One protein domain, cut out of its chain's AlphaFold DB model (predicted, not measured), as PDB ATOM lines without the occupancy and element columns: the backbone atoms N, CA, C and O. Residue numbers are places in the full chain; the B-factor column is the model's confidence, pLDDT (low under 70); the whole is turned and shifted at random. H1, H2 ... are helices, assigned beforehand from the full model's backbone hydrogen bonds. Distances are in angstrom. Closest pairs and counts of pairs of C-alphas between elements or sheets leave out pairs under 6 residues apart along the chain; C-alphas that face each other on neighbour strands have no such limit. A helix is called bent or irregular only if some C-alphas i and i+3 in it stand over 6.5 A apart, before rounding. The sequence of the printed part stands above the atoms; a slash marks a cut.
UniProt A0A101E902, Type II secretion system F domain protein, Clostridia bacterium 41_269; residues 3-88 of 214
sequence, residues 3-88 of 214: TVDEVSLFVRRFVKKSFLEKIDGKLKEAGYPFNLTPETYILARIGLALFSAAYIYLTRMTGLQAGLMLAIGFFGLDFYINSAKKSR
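What this domain is: This is residues 3 to 88 of the 214 residues of the protein "Type II secretion system F domain protein" of Clostridia bacterium 41_269 (UniProt A0A101E902). The bent helix H4 and the long H3 form a helical hairpin: arm H4a runs back beside H3, then arm H4b turns away from it, so the hairpin spreads open. H1 and H2 cross the first end of H3, and H4b comes near the last end of H2. The printed part has 86 residues with four named helices, H1 to H4 in chain order, and no named strand; its class is all helix. It is only just loose, close to compact, with a radius of gyration of the C-alphas of 14.5 A and spans of 39 by 32 by 22 A.

How they stand to each other: H4, residues 64 to 88, was assigned as one helix by its hydrogen bonds but is bent: C-alphas 74 and 77 are 6.7 A apart. Its arms H4a, residues 64 to 74, and H4b, residues 77 to 88, stand at a steep tilt of 54 degrees. H4a and H3, residues 38 to 59, form a hairpin and touch, opposite ways at a shallow tilt of 16 degrees; their closest C-alphas, Leu 48 and Gly 73, are 5.6 A apart. H3 and H4b are close but not clearly touching. H3, the hub, touches H1, residues 3 to 14, about perpendicular at 83 degrees, with the closest C-alphas, Ser 8 and Glu 39, 5.4 A apart. H3 touches H2, residues 17 to 29, with residues 38 to 39 alone, also at 83 degrees; the closest C-alphas, Asp 24 and Pro 38, are 5.6 A apart. H2 and H4b are close but not clearly touching, the C-alphas of Glu 29 and Lys 85 being closest at 6.9 A. H1 is apart from both arms. Each O i to N i+4 pair is within hydrogen-bond range in H2, H3, H4a and H4b, and 7 of 8 in H1.

Where its parts are: H3 is 31.4 A long, from C-alpha 38 at (147.910, 176.568, 146.382). H1 begins at C-alpha 3, (149.494, 162.470, 138.258), and H4b ends at C-alpha 88, (152.651, 193.008, 139.007).

The domain as a whole: The farthest C-alphas, Arg 60 and Arg 88, are 39.5 A apart. The printed part has no cut and no long link. Residues 3 to 42 and 83 are under 70 in pLDDT.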
ATOM      1  N   THR A   3     148.683 162.690 137.046       53.44
ATOM      2  CA  THR A   3     149.494 162.470 138.258       53.44
ATOM      3  C   THR A   3     149.517 163.661 139.212       53.44
ATOM      4  O   THR A   3     149.813 163.485 140.384       53.44
ATOM      5  N   VAL A   4     149.210 164.874 138.745       53.41
ATOM      6  CA  VAL A   4     149.261 166.077 139.595       53.41
ATOM      7  C   VAL A   4     148.015 166.174 140.488       53.41
ATOM      8  O   VAL A   4     148.129 166.599 141.635       53.41
ATOM      9  N   ASP A   5     146.864 165.695 140.003       58.69
ATOM     10  CA  ASP A   5     145.577 165.722 140.719       58.69
ATOM     11  C   ASP A   5     145.499 164.717 141.885       58.69
ATOM     12  O   ASP A   5     144.886 164.990 142.917       58.69
ATOM     13  N   GLU A   6     146.146 163.553 141.778       60.50
ATOM     14  CA  GLU A   6     146.212 162.611 142.909       60.50
ATOM     15  C   GLU A   6     147.118 163.132 144.029       60.50
ATOM     16  O   GLU A   6     146.806 163.002 145.217       60.50
ATOM     17  N   VAL A   7     148.234 163.766 143.660       57.50
ATOM     18  CA  VAL A   7     149.181 164.309 144.637       57.50
ATOM     19  C   VAL A   7     148.604 165.569 145.295       57.50
ATOM     20  O   VAL A   7     148.787 165.757 146.499       57.50
ATOM     21  N   SER A   8     147.836 166.394 144.570       57.41
ATOM     22  CA  SER A   8     147.146 167.554 145.150       57.41
ATOM     23  C   SER A   8     146.111 167.140 146.203       57.41
ATOM     24  O   SER A   8     146.090 167.714 147.296       57.41
ATOM     25  N   LEU A   9     145.334 166.078 145.950       60.97
ATOM     26  CA  LEU A   9     144.392 165.501 146.917       60.97
ATOM     27  C   LEU A   9     145.088 164.995 148.187       60.97
ATOM     28  O   LEU A   9     144.587 165.201 149.298       60.97
ATOM     29  N   PHE A  10     146.258 164.371 148.046       59.75
ATOM     30  CA  PHE A  10     147.031 163.867 149.180       59.75
ATOM     31  C   PHE A  10     147.610 165.005 150.035       59.75
ATOM     32  O   PHE A  10     147.501 164.990 151.264       59.75
ATOM     33  N   VAL A  11     148.144 166.047 149.391       58.66
ATOM     34  CA  VAL A  11     148.627 167.261 150.064       58.66
ATOM     35  C   VAL A  11     147.493 167.969 150.806       58.66
ATOM     36  O   VAL A  11     147.669 168.376 151.956       58.66
ATOM     37  N   ARG A  12     146.302 168.048 150.208       57.66
ATOM     38  CA  ARG A  12     145.116 168.669 150.816       57.66
ATOM     39  C   ARG A  12     144.648 167.955 152.089       57.66
ATOM     40  O   ARG A  12     144.029 168.580 152.947       57.66
ATOM     41  N   ARG A  13     144.966 166.663 152.231       62.03
ATOM     42  CA  ARG A  13     144.675 165.861 153.430       62.03
ATOM     43  C   ARG A  13     145.690 166.083 154.555       62.03
ATOM     44  O   ARG A  13     145.315 166.005 155.721       62.03
ATOM     45  N   PHE A  14     146.946 166.375 154.216       58.59
ATOM     46  CA  PHE A  14     148.030 166.585 155.186       58.59
ATOM     47  C   PHE A  14     148.218 168.049 155.609       58.59
ATOM     48  O   PHE A  14     148.709 168.314 156.706       58.59
ATOM     49  N   VAL A  15     147.822 169.015 154.776       63.66
ATOM     50  CA  VAL A  15     148.015 170.444 155.051       63.66
ATOM     51  C   VAL A  15     146.759 171.057 155.670       63.66
ATOM     52  O   VAL A  15     145.660 170.963 155.127       63.66
ATOM     53  N   LYS A  16     146.919 171.728 156.821       65.31
ATOM     54  CA  LYS A  16     145.824 172.443 157.500       65.31
ATOM     55  C   LYS A  16     145.194 173.481 156.561       65.31
ATOM     56  O   LYS A  16     145.906 174.302 155.983       65.31
ATOM     57  N   LYS A  17     143.856 173.509 156.494       64.19
ATOM     58  CA  LYS A  17     143.076 174.469 155.682       64.19
ATOM     59  C   LYS A  17     143.482 175.932 155.910       64.19
ATOM     60  O   LYS A  17     143.616 176.675 154.949       64.19
ATOM     61  N   SER A  18     143.804 176.308 157.148       58.41
ATOM     62  CA  SER A  18     144.254 177.666 157.490       58.41
ATOM     63  C   SER A  18     145.599 178.066 156.865       58.41
ATOM     64  O   SER A  18     145.890 179.252 156.722       58.41
ATOM     65  N   PHE A  19     146.445 177.099 156.494       64.75
ATOM     66  CA  PHE A  19     147.701 177.359 155.787       64.75
ATOM     67  C   PHE A  19     147.467 177.515 154.280       64.75
ATOM     68  O   PHE A  19     148.082 178.375 153.654       64.75
ATOM     69  N   LEU A  20     146.527 176.740 153.726       63.41
ATOM     70  CA  LEU A  20     146.069 176.877 152.343       63.41
ATOM     71  C   LEU A  20     145.416 178.239 152.105       63.41
ATOM     72  O   LEU A  20     145.766 178.884 151.131       63.41
ATOM     73  N   GLU A  21     144.565 178.721 153.015       67.38
ATOM     74  CA  GLU A  21     143.952 180.056 152.904       67.38
ATOM     75  C   GLU A  21     144.990 181.185 152.932       67.38
ATOM     76  O   GLU A  21     144.891 182.144 152.173       67.38
ATOM     77  N   LYS A  22     146.037 181.066 153.761       69.88
ATOM     78  CA  LYS A  22     147.135 182.049 153.779       69.88
ATOM     79  C   LYS A  22     147.943 182.051 152.483       69.88
ATOM     80  O   LYS A  22     148.410 183.105 152.058       69.88
ATOM     81  N   ILE A  23     148.159 180.877 151.893       67.31
ATOM     82  CA  ILE A  23     148.879 180.728 150.624       67.31
ATOM     83  C   ILE A  23     148.013 181.222 149.466       67.31
ATOM     84  O   ILE A  23     148.519 181.950 148.619       67.31
ATOM     85  N   ASP A  24     146.725 180.889 149.462       67.62
ATOM     86  CA  ASP A  24     145.760 181.352 148.469       67.62
ATOM     87  C   ASP A  24     145.614 182.874 148.507       67.62
ATOM     88  O   ASP A  24     145.721 183.510 147.468       67.62
ATOM     89  N   GLY A  25     145.536 183.482 149.696       64.12
ATOM     90  CA  GLY A  25     145.583 184.940 149.839       64.12
ATOM     91  C   GLY A  25     146.850 185.548 149.229       64.12
ATOM     92  O   GLY A  25     146.774 186.480 148.436       64.12
ATOM     93  N   LYS A  26     148.029 184.972 149.502       63.84
ATOM     94  CA  LYS A  26     149.294 185.439 148.901       63.84
ATOM     95  C   LYS A  26     149.357 185.242 147.381       63.84
ATOM     96  O   LYS A  26     149.964 186.060 146.692       63.84
ATOM     97  N   LEU A  27     148.787 184.155 146.862       63.06
ATOM     98  CA  LEU A  27     148.723 183.853 145.427       63.06
ATOM     99  C   LEU A  27     147.735 184.770 144.708       63.06
ATOM    100  O   LEU A  27     148.045 185.252 143.620       63.06
ATOM    101  N   LYS A  28     146.596 185.054 145.340       64.19
ATOM    102  CA  LYS A  28     145.584 185.990 144.862       64.19
ATOM    103  C   LYS A  28     146.142 187.409 144.785       64.19
ATOM    104  O   LYS A  28     146.081 188.016 143.718       64.19
ATOM    105  N   GLU A  29     146.831 187.867 145.830       60.75
ATOM    106  CA  GLU A  29     147.556 189.147 145.815       60.75
ATOM    107  C   GLU A  29     148.634 189.185 144.712       60.75
ATOM    108  O   GLU A  29     148.883 190.218 144.084       60.75
ATOM    109  N   ALA A  30     149.289 188.051 144.443       58.19
ATOM    110  CA  ALA A  30     150.277 187.927 143.372       58.19
ATOM    111  C   ALA A  30     149.655 187.812 141.966       58.19
ATOM    112  O   ALA A  30     150.400 187.834 140.988       58.19
ATOM    113  N   GLY A  31     148.324 187.726 141.843       55.03
ATOM    114  CA  GLY A  31     147.616 187.596 140.568       55.03
ATOM    115  C   GLY A  31     147.715 186.209 139.930       55.03
ATOM    116  O   GLY A  31     147.647 186.109 138.711       55.03
ATOM    117  N   TYR A  32     147.913 185.155 140.731       61.03
ATOM    118  CA  TYR A  32     148.124 183.778 140.265       61.03
ATOM    119  C   TYR A  32     149.185 183.678 139.155       61.03
ATOM    120  O   TYR A  32     148.871 183.264 138.033       61.03
ATOM    121  N   PRO A  33     150.462 184.016 139.430       51.44
ATOM    122  CA  PRO A  33     151.510 183.837 138.434       51.44
ATOM    123  C   PRO A  33     151.507 182.366 137.989       51.44
ATOM    124  O   PRO A  33     151.546 181.469 138.826       51.44
ATOM    125  N   PHE A  34     151.386 182.115 136.681       48.50
ATOM    126  CA  PHE A  34     151.256 180.775 136.079       48.50
ATOM    127  C   PHE A  34     149.995 179.964 136.427       48.50
ATOM    128  O   PHE A  34     149.994 178.749 136.234       48.50
ATOM    129  N   ASN A  35     148.907 180.589 136.893       52.41
ATOM    130  CA  ASN A  35     147.691 179.861 137.293       52.41
ATOM    131  C   ASN A  35     147.979 178.841 138.423       52.41
ATOM    132  O   ASN A  35     147.359 177.782 138.514       52.41
ATOM    133  N   LEU A  36     148.991 179.138 139.253       55.97
ATOM    134  CA  LEU A  36     149.478 178.243 140.296       55.97
ATOM    135  C   LEU A  36     148.438 178.104 141.410       55.97
ATOM    136  O   LEU A  36     148.218 179.016 142.204       55.97
ATOM    137  N   THR A  37     147.831 176.926 141.493       63.50
ATOM    138  CA  THR A  37     146.980 176.511 142.608       63.50
ATOM    139  C   THR A  37     147.814 176.439 143.901       63.50
ATOM    140  O   THR A  37     148.992 176.060 143.846       63.50
ATOM    141  N   PRO A  38     147.235 176.731 145.086       63.09
ATOM    142  CA  PRO A  38     147.910 176.568 146.382       63.09
ATOM    143  C   PRO A  38     148.557 175.187 146.563       63.09
ATOM    144  O   PRO A  38     149.605 175.042 147.191       63.09
ATOM    145  N   GLU A  39     147.940 174.178 145.956       63.44
ATOM    146  CA  GLU A  39     148.384 172.788 145.924       63.44
ATOM    147  C   GLU A  39     149.698 172.628 145.147       63.44
ATOM    148  O   GLU A  39     150.646 172.038 145.663       63.44
ATOM    149  N   THR A  40     149.802 173.231 143.961       66.31
ATOM    150  CA  THR A  40     151.015 173.228 143.130       66.31
ATOM    151  C   THR A  40     152.159 173.980 143.802       66.31
ATOM    152  O   THR A  40     153.309 173.562 143.698       66.31
ATOM    153  N   TYR A  41     151.865 175.051 144.549       68.75
ATOM    154  CA  TYR A  41     152.876 175.762 145.337       68.75
ATOM    155  C   TYR A  41     153.464 174.885 146.449       68.75
ATOM    156  O   TYR A  41     154.682 174.841 146.630       68.75
ATOM    157  N   ILE A  42     152.617 174.156 147.180       69.69
ATOM    158  CA  ILE A  42     153.080 173.237 148.226       69.69
ATOM    159  C   ILE A  42     153.854 172.070 147.606       69.69
ATOM    160  O   ILE A  42     154.915 171.715 148.121       69.69
ATOM    161  N   LEU A  43     153.379 171.526 146.480       73.75
ATOM    162  CA  LEU A  43     154.096 170.499 145.721       73.75
ATOM    163  C   LEU A  43     155.483 170.982 145.305       73.75
ATOM    164  O   LEU A  43     156.465 170.278 145.511       73.75
ATOM    165  N   ALA A  44     155.564 172.193 144.754       72.94
ATOM    166  CA  ALA A  44     156.817 172.799 144.338       72.94
ATOM    167  C   ALA A  44     157.744 173.013 145.534       72.94
ATOM    168  O   ALA A  44     158.925 172.711 145.429       72.94
ATOM    169  N   ARG A  45     157.223 173.455 146.688       76.00
ATOM    170  CA  ARG A  45     158.007 173.648 147.919       76.00
ATOM    171  C   ARG A  45     158.576 172.337 148.456       76.00
ATOM    172  O   ARG A  45     159.760 172.276 148.774       76.00
ATOM    173  N   ILE A  46     157.750 171.295 148.549       76.38
ATOM    174  CA  ILE A  46     158.175 169.965 149.010       76.38
ATOM    175  C   ILE A  46     159.138 169.343 147.994       76.38
ATOM    176  O   ILE A  46     160.174 168.811 148.382       76.38
ATOM    177  N   GLY A  47     158.841 169.468 146.700       81.00
ATOM    178  CA  GLY A  47     159.691 169.000 145.609       81.00
ATOM    179  C   GLY A  47     161.061 169.674 145.611       81.00
ATOM    180  O   GLY A  47     162.066 168.980 145.535       81.00
ATOM    181  N   LEU A  48     161.125 170.999 145.781       80.12
ATOM    182  CA  LEU A  48     162.389 171.737 145.891       80.12
ATOM    183  C   LEU A  48     163.177 171.351 147.142       80.12
ATOM    184  O   LEU A  48     164.397 171.228 147.069       80.12
ATOM    185  N   ALA A  49     162.500 171.148 148.274       77.81
ATOM    186  CA  ALA A  49     163.147 170.719 149.510       77.81
ATOM    187  C   ALA A  49     163.721 169.297 149.391       77.81
ATOM    188  O   ALA A  49     164.851 169.052 149.805       77.81
ATOM    189  N   LEU A  50     162.977 168.369 148.783       82.12
ATOM    190  CA  LEU A  50     163.453 167.011 148.513       82.12
ATOM    191  C   LEU A  50     164.582 167.005 147.483       82.12
ATOM    192  O   LEU A  50     165.567 166.297 147.667       82.12
ATOM    193  N   PHE A  51     164.469 167.816 146.431       83.81
ATOM    194  CA  PHE A  51     165.505 167.949 145.414       83.81
ATOM    195  C   PHE A  51     166.793 168.525 146.005       83.81
ATOM    196  O   PHE A  51     167.865 167.987 145.745       83.81
ATOM    197  N   SER A  52     166.708 169.561 146.849       79.06
ATOM    198  CA  SER A  52     167.894 170.131 147.499       79.06
ATOM    199  C   SER A  52     168.543 169.138 148.467       79.06
ATOM    200  O   SER A  52     169.764 168.985 148.447       79.06
ATOM    201  N   ALA A  53     167.750 168.394 149.245       79.31
ATOM    202  CA  ALA A  53     168.254 167.357 150.143       79.31
ATOM    203  C   ALA A  53     168.920 166.197 149.379       79.31
ATOM    204  O   ALA A  53     170.029 165.785 149.725       79.31
ATOM    205  N   ALA A  54     168.285 165.710 148.308       84.94
ATOM    206  CA  ALA A  54     168.841 164.672 147.442       84.94
ATOM    207  C   ALA A  54     170.131 165.140 146.754       84.94
ATOM    208  O   ALA A  54     171.101 164.389 146.682       84.94
ATOM    209  N   TYR A  55     170.174 166.396 146.305       82.44
ATOM    210  CA  TYR A  55     171.346 166.986 145.665       82.44
ATOM    211  C   TYR A  55     172.538 167.094 146.624       82.44
ATOM    212  O   TYR A  55     173.646 166.699 146.259       82.44
ATOM    213  N   ILE A  56     172.315 167.556 147.862       82.88
ATOM    214  CA  ILE A  56     173.346 167.615 148.915       82.88
ATOM    215  C   ILE A  56     173.874 166.212 149.231       82.88
ATOM    216  O   ILE A  56     175.086 166.018 149.338       82.88
ATOM    217  N   TYR A  57     172.978 165.226 149.334       84.12
ATOM    218  CA  TYR A  57     173.355 163.835 149.575       84.12
ATOM    219  C   TYR A  57     174.216 163.266 148.436       84.12
ATOM    220  O   TYR A  57     175.237 162.628 148.694       84.12
ATOM    221  N   LEU A  58     173.850 163.546 147.178       85.88
ATOM    222  CA  LEU A  58     174.545 163.033 145.994       85.88
ATOM    223  C   LEU A  58     175.930 163.666 145.796       85.88
ATOM    224  O   LEU A  58     176.882 162.975 145.445       85.88
ATOM    225  N   THR A  59     176.058 164.971 146.042       82.56
ATOM    226  CA  THR A  59     177.329 165.705 145.884       82.56
ATOM    227  C   THR A  59     178.236 165.637 147.114       82.56
ATOM    228  O   THR A  59     179.374 166.095 147.041       82.56
ATOM    229  N   ARG A  60     177.762 165.066 148.236       81.75
ATOM    230  CA  ARG A  60     178.470 164.995 149.532       81.75
ATOM    231  C   ARG A  60     179.095 166.331 149.956       81.75
ATOM    232  O   ARG A  60     180.163 166.366 150.564       81.75
ATOM    233  N   MET A  61     178.436 167.441 149.628       73.88
ATOM    234  CA  MET A  61     178.922 168.773 149.979       73.88
ATOM    235  C   MET A  61     178.831 168.984 151.491       73.88
ATOM    236  O   MET A  61     177.766 168.827 152.084       73.88
ATOM    237  N   THR A  62     179.938 169.384 152.116       81.44
ATOM    238  CA  THR A  62     180.000 169.710 153.548       81.44
ATOM    239  C   THR A  62     180.290 171.193 153.768       81.44
ATOM    240  O   THR A  62     181.046 171.806 153.018       81.44
ATOM    241  N   GLY A  63     179.715 171.776 154.824       84.12
ATOM    242  CA  GLY A  63     179.978 173.158 155.234       84.12
ATOM    243  C   GLY A  63     179.075 174.199 154.562       84.12
ATOM    244  O   GLY A  63     177.871 173.994 154.402       84.12
ATOM    245  N   LEU A  64     179.658 175.346 154.200       82.12
ATOM    246  CA  LEU A  64     178.934 176.557 153.782       82.12
ATOM    247  C   LEU A  64     178.109 176.366 152.493       82.12
ATOM    248  O   LEU A  64     177.024 176.931 152.358       82.12
ATOM    249  N   GLN A  65     178.586 175.530 151.565       81.88
ATOM    250  CA  GLN A  65     177.926 175.281 150.278       81.88
ATOM    251  C   GLN A  65     176.597 174.521 150.429       81.88
ATOM    252  O   GLN A  65     175.614 174.862 149.771       81.88
ATOM    253  N   ALA A  66     176.536 173.545 151.343       81.38
ATOM    254  CA  ALA A  66     175.299 172.829 151.663       81.38
ATOM    255  C   ALA A  66     174.273 173.756 152.334       81.38
ATOM    256  O   ALA A  66     173.091 173.730 151.988       81.38
ATOM    257  N   GLY A  67     174.738 174.631 153.235       81.81
ATOM    258  CA  GLY A  67     173.901 175.655 153.863       81.81
ATOM    259  C   GLY A  67     173.280 176.613 152.843       81.81
ATOM    260  O   GLY A  67     172.084 176.893 152.911       81.81
ATOM    261  N   LEU A  68     174.062 177.059 151.853       82.94
ATOM    262  CA  LEU A  68     173.577 177.954 150.800       82.94
ATOM    263  C   LEU A  68     172.529 177.278 149.899       82.94
ATOM    264  O   LEU A  68     171.515 177.893 149.574       82.94
ATOM    265  N   MET A  69     172.721 176.003 149.545       79.50
ATOM    266  CA  MET A  69     171.740 175.247 148.753       79.50
ATOM    267  C   MET A  69     170.427 175.001 149.500       79.50
ATOM    268  O   MET A  69     169.353 175.142 148.916       79.50
ATOM    269  N   LEU A  70     170.491 174.701 150.800       79.56
ATOM    270  CA  LEU A  70     169.296 174.605 151.641       79.56
ATOM    271  C   LEU A  70     168.564 175.945 151.736       79.56
ATOM    272  O   LEU A  70     167.340 175.988 151.600       79.56
ATOM    273  N   ALA A  71     169.308 177.040 151.909       80.44
ATOM    274  CA  ALA A  71     168.737 178.379 151.941       80.44
ATOM    275  C   ALA A  71     168.025 178.713 150.622       80.44
ATOM    276  O   ALA A  71     166.887 179.167 150.655       80.44
ATOM    277  N   ILE A  72     168.631 178.427 149.466       78.94
ATOM    278  CA  ILE A  72     168.001 178.650 148.154       78.94
ATOM    279  C   ILE A  72     166.780 177.744 147.966       78.94
ATOM    280  O   ILE A  72     165.747 178.213 147.495       78.94
ATOM    281  N   GLY A  73     166.852 176.476 148.374       75.12
ATOM    282  CA  GLY A  73     165.718 175.557 148.276       75.12
ATOM    283  C   GLY A  73     164.507 176.014 149.093       75.12
ATOM    284  O   GLY A  73     163.369 175.890 148.644       75.12
ATOM    285  N   PHE A  74     164.748 176.591 150.274       74.00
ATOM    286  CA  PHE A  74     163.680 177.018 151.175       74.00
ATOM    287  C   PHE A  74     163.190 178.447 150.905       74.00
ATOM    288  O   PHE A  74     161.985 178.685 150.875       74.00
ATOM    289  N   PHE A  75     164.107 179.394 150.689       76.94
ATOM    290  CA  PHE A  75     163.792 180.810 150.475       76.94
ATOM    291  C   PHE A  75     163.609 181.187 149.007       76.94
ATOM    292  O   PHE A  75     162.965 182.195 148.730       76.94
ATOM    293  N   GLY A  76     164.142 180.418 148.057       75.81
ATOM    294  CA  GLY A  76     164.071 180.750 146.633       75.81
ATOM    295  C   GLY A  76     162.634 180.839 146.126       75.81
ATOM    296  O   GLY A  76     162.291 181.771 145.401       75.81
ATOM    297  N   LEU A  77     161.764 179.933 146.580       72.50
ATOM    298  CA  LEU A  77     160.352 179.935 146.199       72.50
ATOM    299  C   LEU A  77     159.584 181.116 146.824       72.50
ATOM    300  O   LEU A  77     158.799 181.777 146.146       72.50
ATOM    301  N   ASP A  78     159.844 181.416 148.101       72.94
ATOM    302  CA  ASP A  78     159.281 182.584 148.792       72.94
ATOM    303  C   ASP A  78     159.749 183.904 148.132       72.94
ATOM    304  O   ASP A  78     158.945 184.815 147.908       72.94
ATOM    305  N   PHE A  79     161.025 183.998 147.740       75.44
ATOM    306  CA  PHE A  79     161.572 185.143 147.007       75.44
ATOM    307  C   PHE A  79     160.947 185.290 145.616       75.44
ATOM    308  O   PHE A  79     160.600 186.402 145.218       75.44
ATOM    309  N   TYR A  80     160.755 184.180 144.898       73.12
ATOM    310  CA  TYR A  80     160.135 184.173 143.575       73.12
ATOM    311  C   TYR A  80     158.703 184.719 143.610       73.12
ATOM    312  O   TYR A  80     158.374 185.620 142.839       73.12
ATOM    313  N   ILE A  81     157.873 184.261 144.555       71.19
ATOM    314  CA  ILE A  81     156.504 184.784 144.719       71.19
ATOM    315  C   ILE A  81     156.518 186.273 145.040       71.19
ATOM    316  O   ILE A  81     155.770 187.049 144.444       71.19
ATOM    317  N   ASN A  82     157.379 186.691 145.966       70.19
ATOM    318  CA  ASN A  82     157.465 188.098 146.334       70.19
ATOM    319  C   ASN A  82     157.941 188.965 145.153       70.19
ATOM    320  O   ASN A  82     157.499 190.102 144.997       70.19
ATOM    321  N   SER A  83     158.813 188.425 144.300       69.88
ATOM    322  CA  SER A  83     159.260 189.074 143.067       69.88
ATOM    323  C   SER A  83     158.128 189.195 142.042       69.88
ATOM    324  O   SER A  83     157.912 190.282 141.507       69.88
ATOM    325  N   ALA A  84     157.336 188.138 141.839       70.12
ATOM    326  CA  ALA A  84     156.169 188.164 140.956       70.12
ATOM    327  C   ALA A  84     155.128 189.201 141.413       70.12
ATOM    328  O   ALA A  84     154.692 190.032 140.615       70.12
ATOM    329  N   LYS A  85     154.822 189.240 142.720       71.00
ATOM    330  CA  LYS A  85     153.942 190.258 143.317       71.00
ATOM    331  C   LYS A  85     154.460 191.674 143.054       71.00
ATOM    332  O   LYS A  85     153.702 192.541 142.626       71.00
ATOM    333  N   LYS A  86     155.759 191.913 143.271       71.38
ATOM    334  CA  LYS A  86     156.386 193.216 142.998       71.38
ATOM    335  C   LYS A  86     156.330 193.586 141.520       71.38
ATOM    336  O   LYS A  86     156.029 194.731 141.212       71.38
ATOM    337  N   SER A  87     156.567 192.639 140.615       74.31
ATOM    338  CA  SER A  87     156.496 192.890 139.174       74.31
ATOM    339  C   SER A  87     155.093 193.325 138.748       74.31
ATOM    340  O   SER A  87     154.945 194.320 138.037       74.31
ATOM    341  N   ARG A  88     154.054 192.647 139.251       72.69
ATOM    342  CA  ARG A  88     152.651 193.008 139.007       72.69
ATOM    343  C   ARG A  88     152.309 194.393 139.562       72.69
ATOM    344  O   ARG A  88     151.744 195.222 138.850       72.69
TER     345      ARG A  88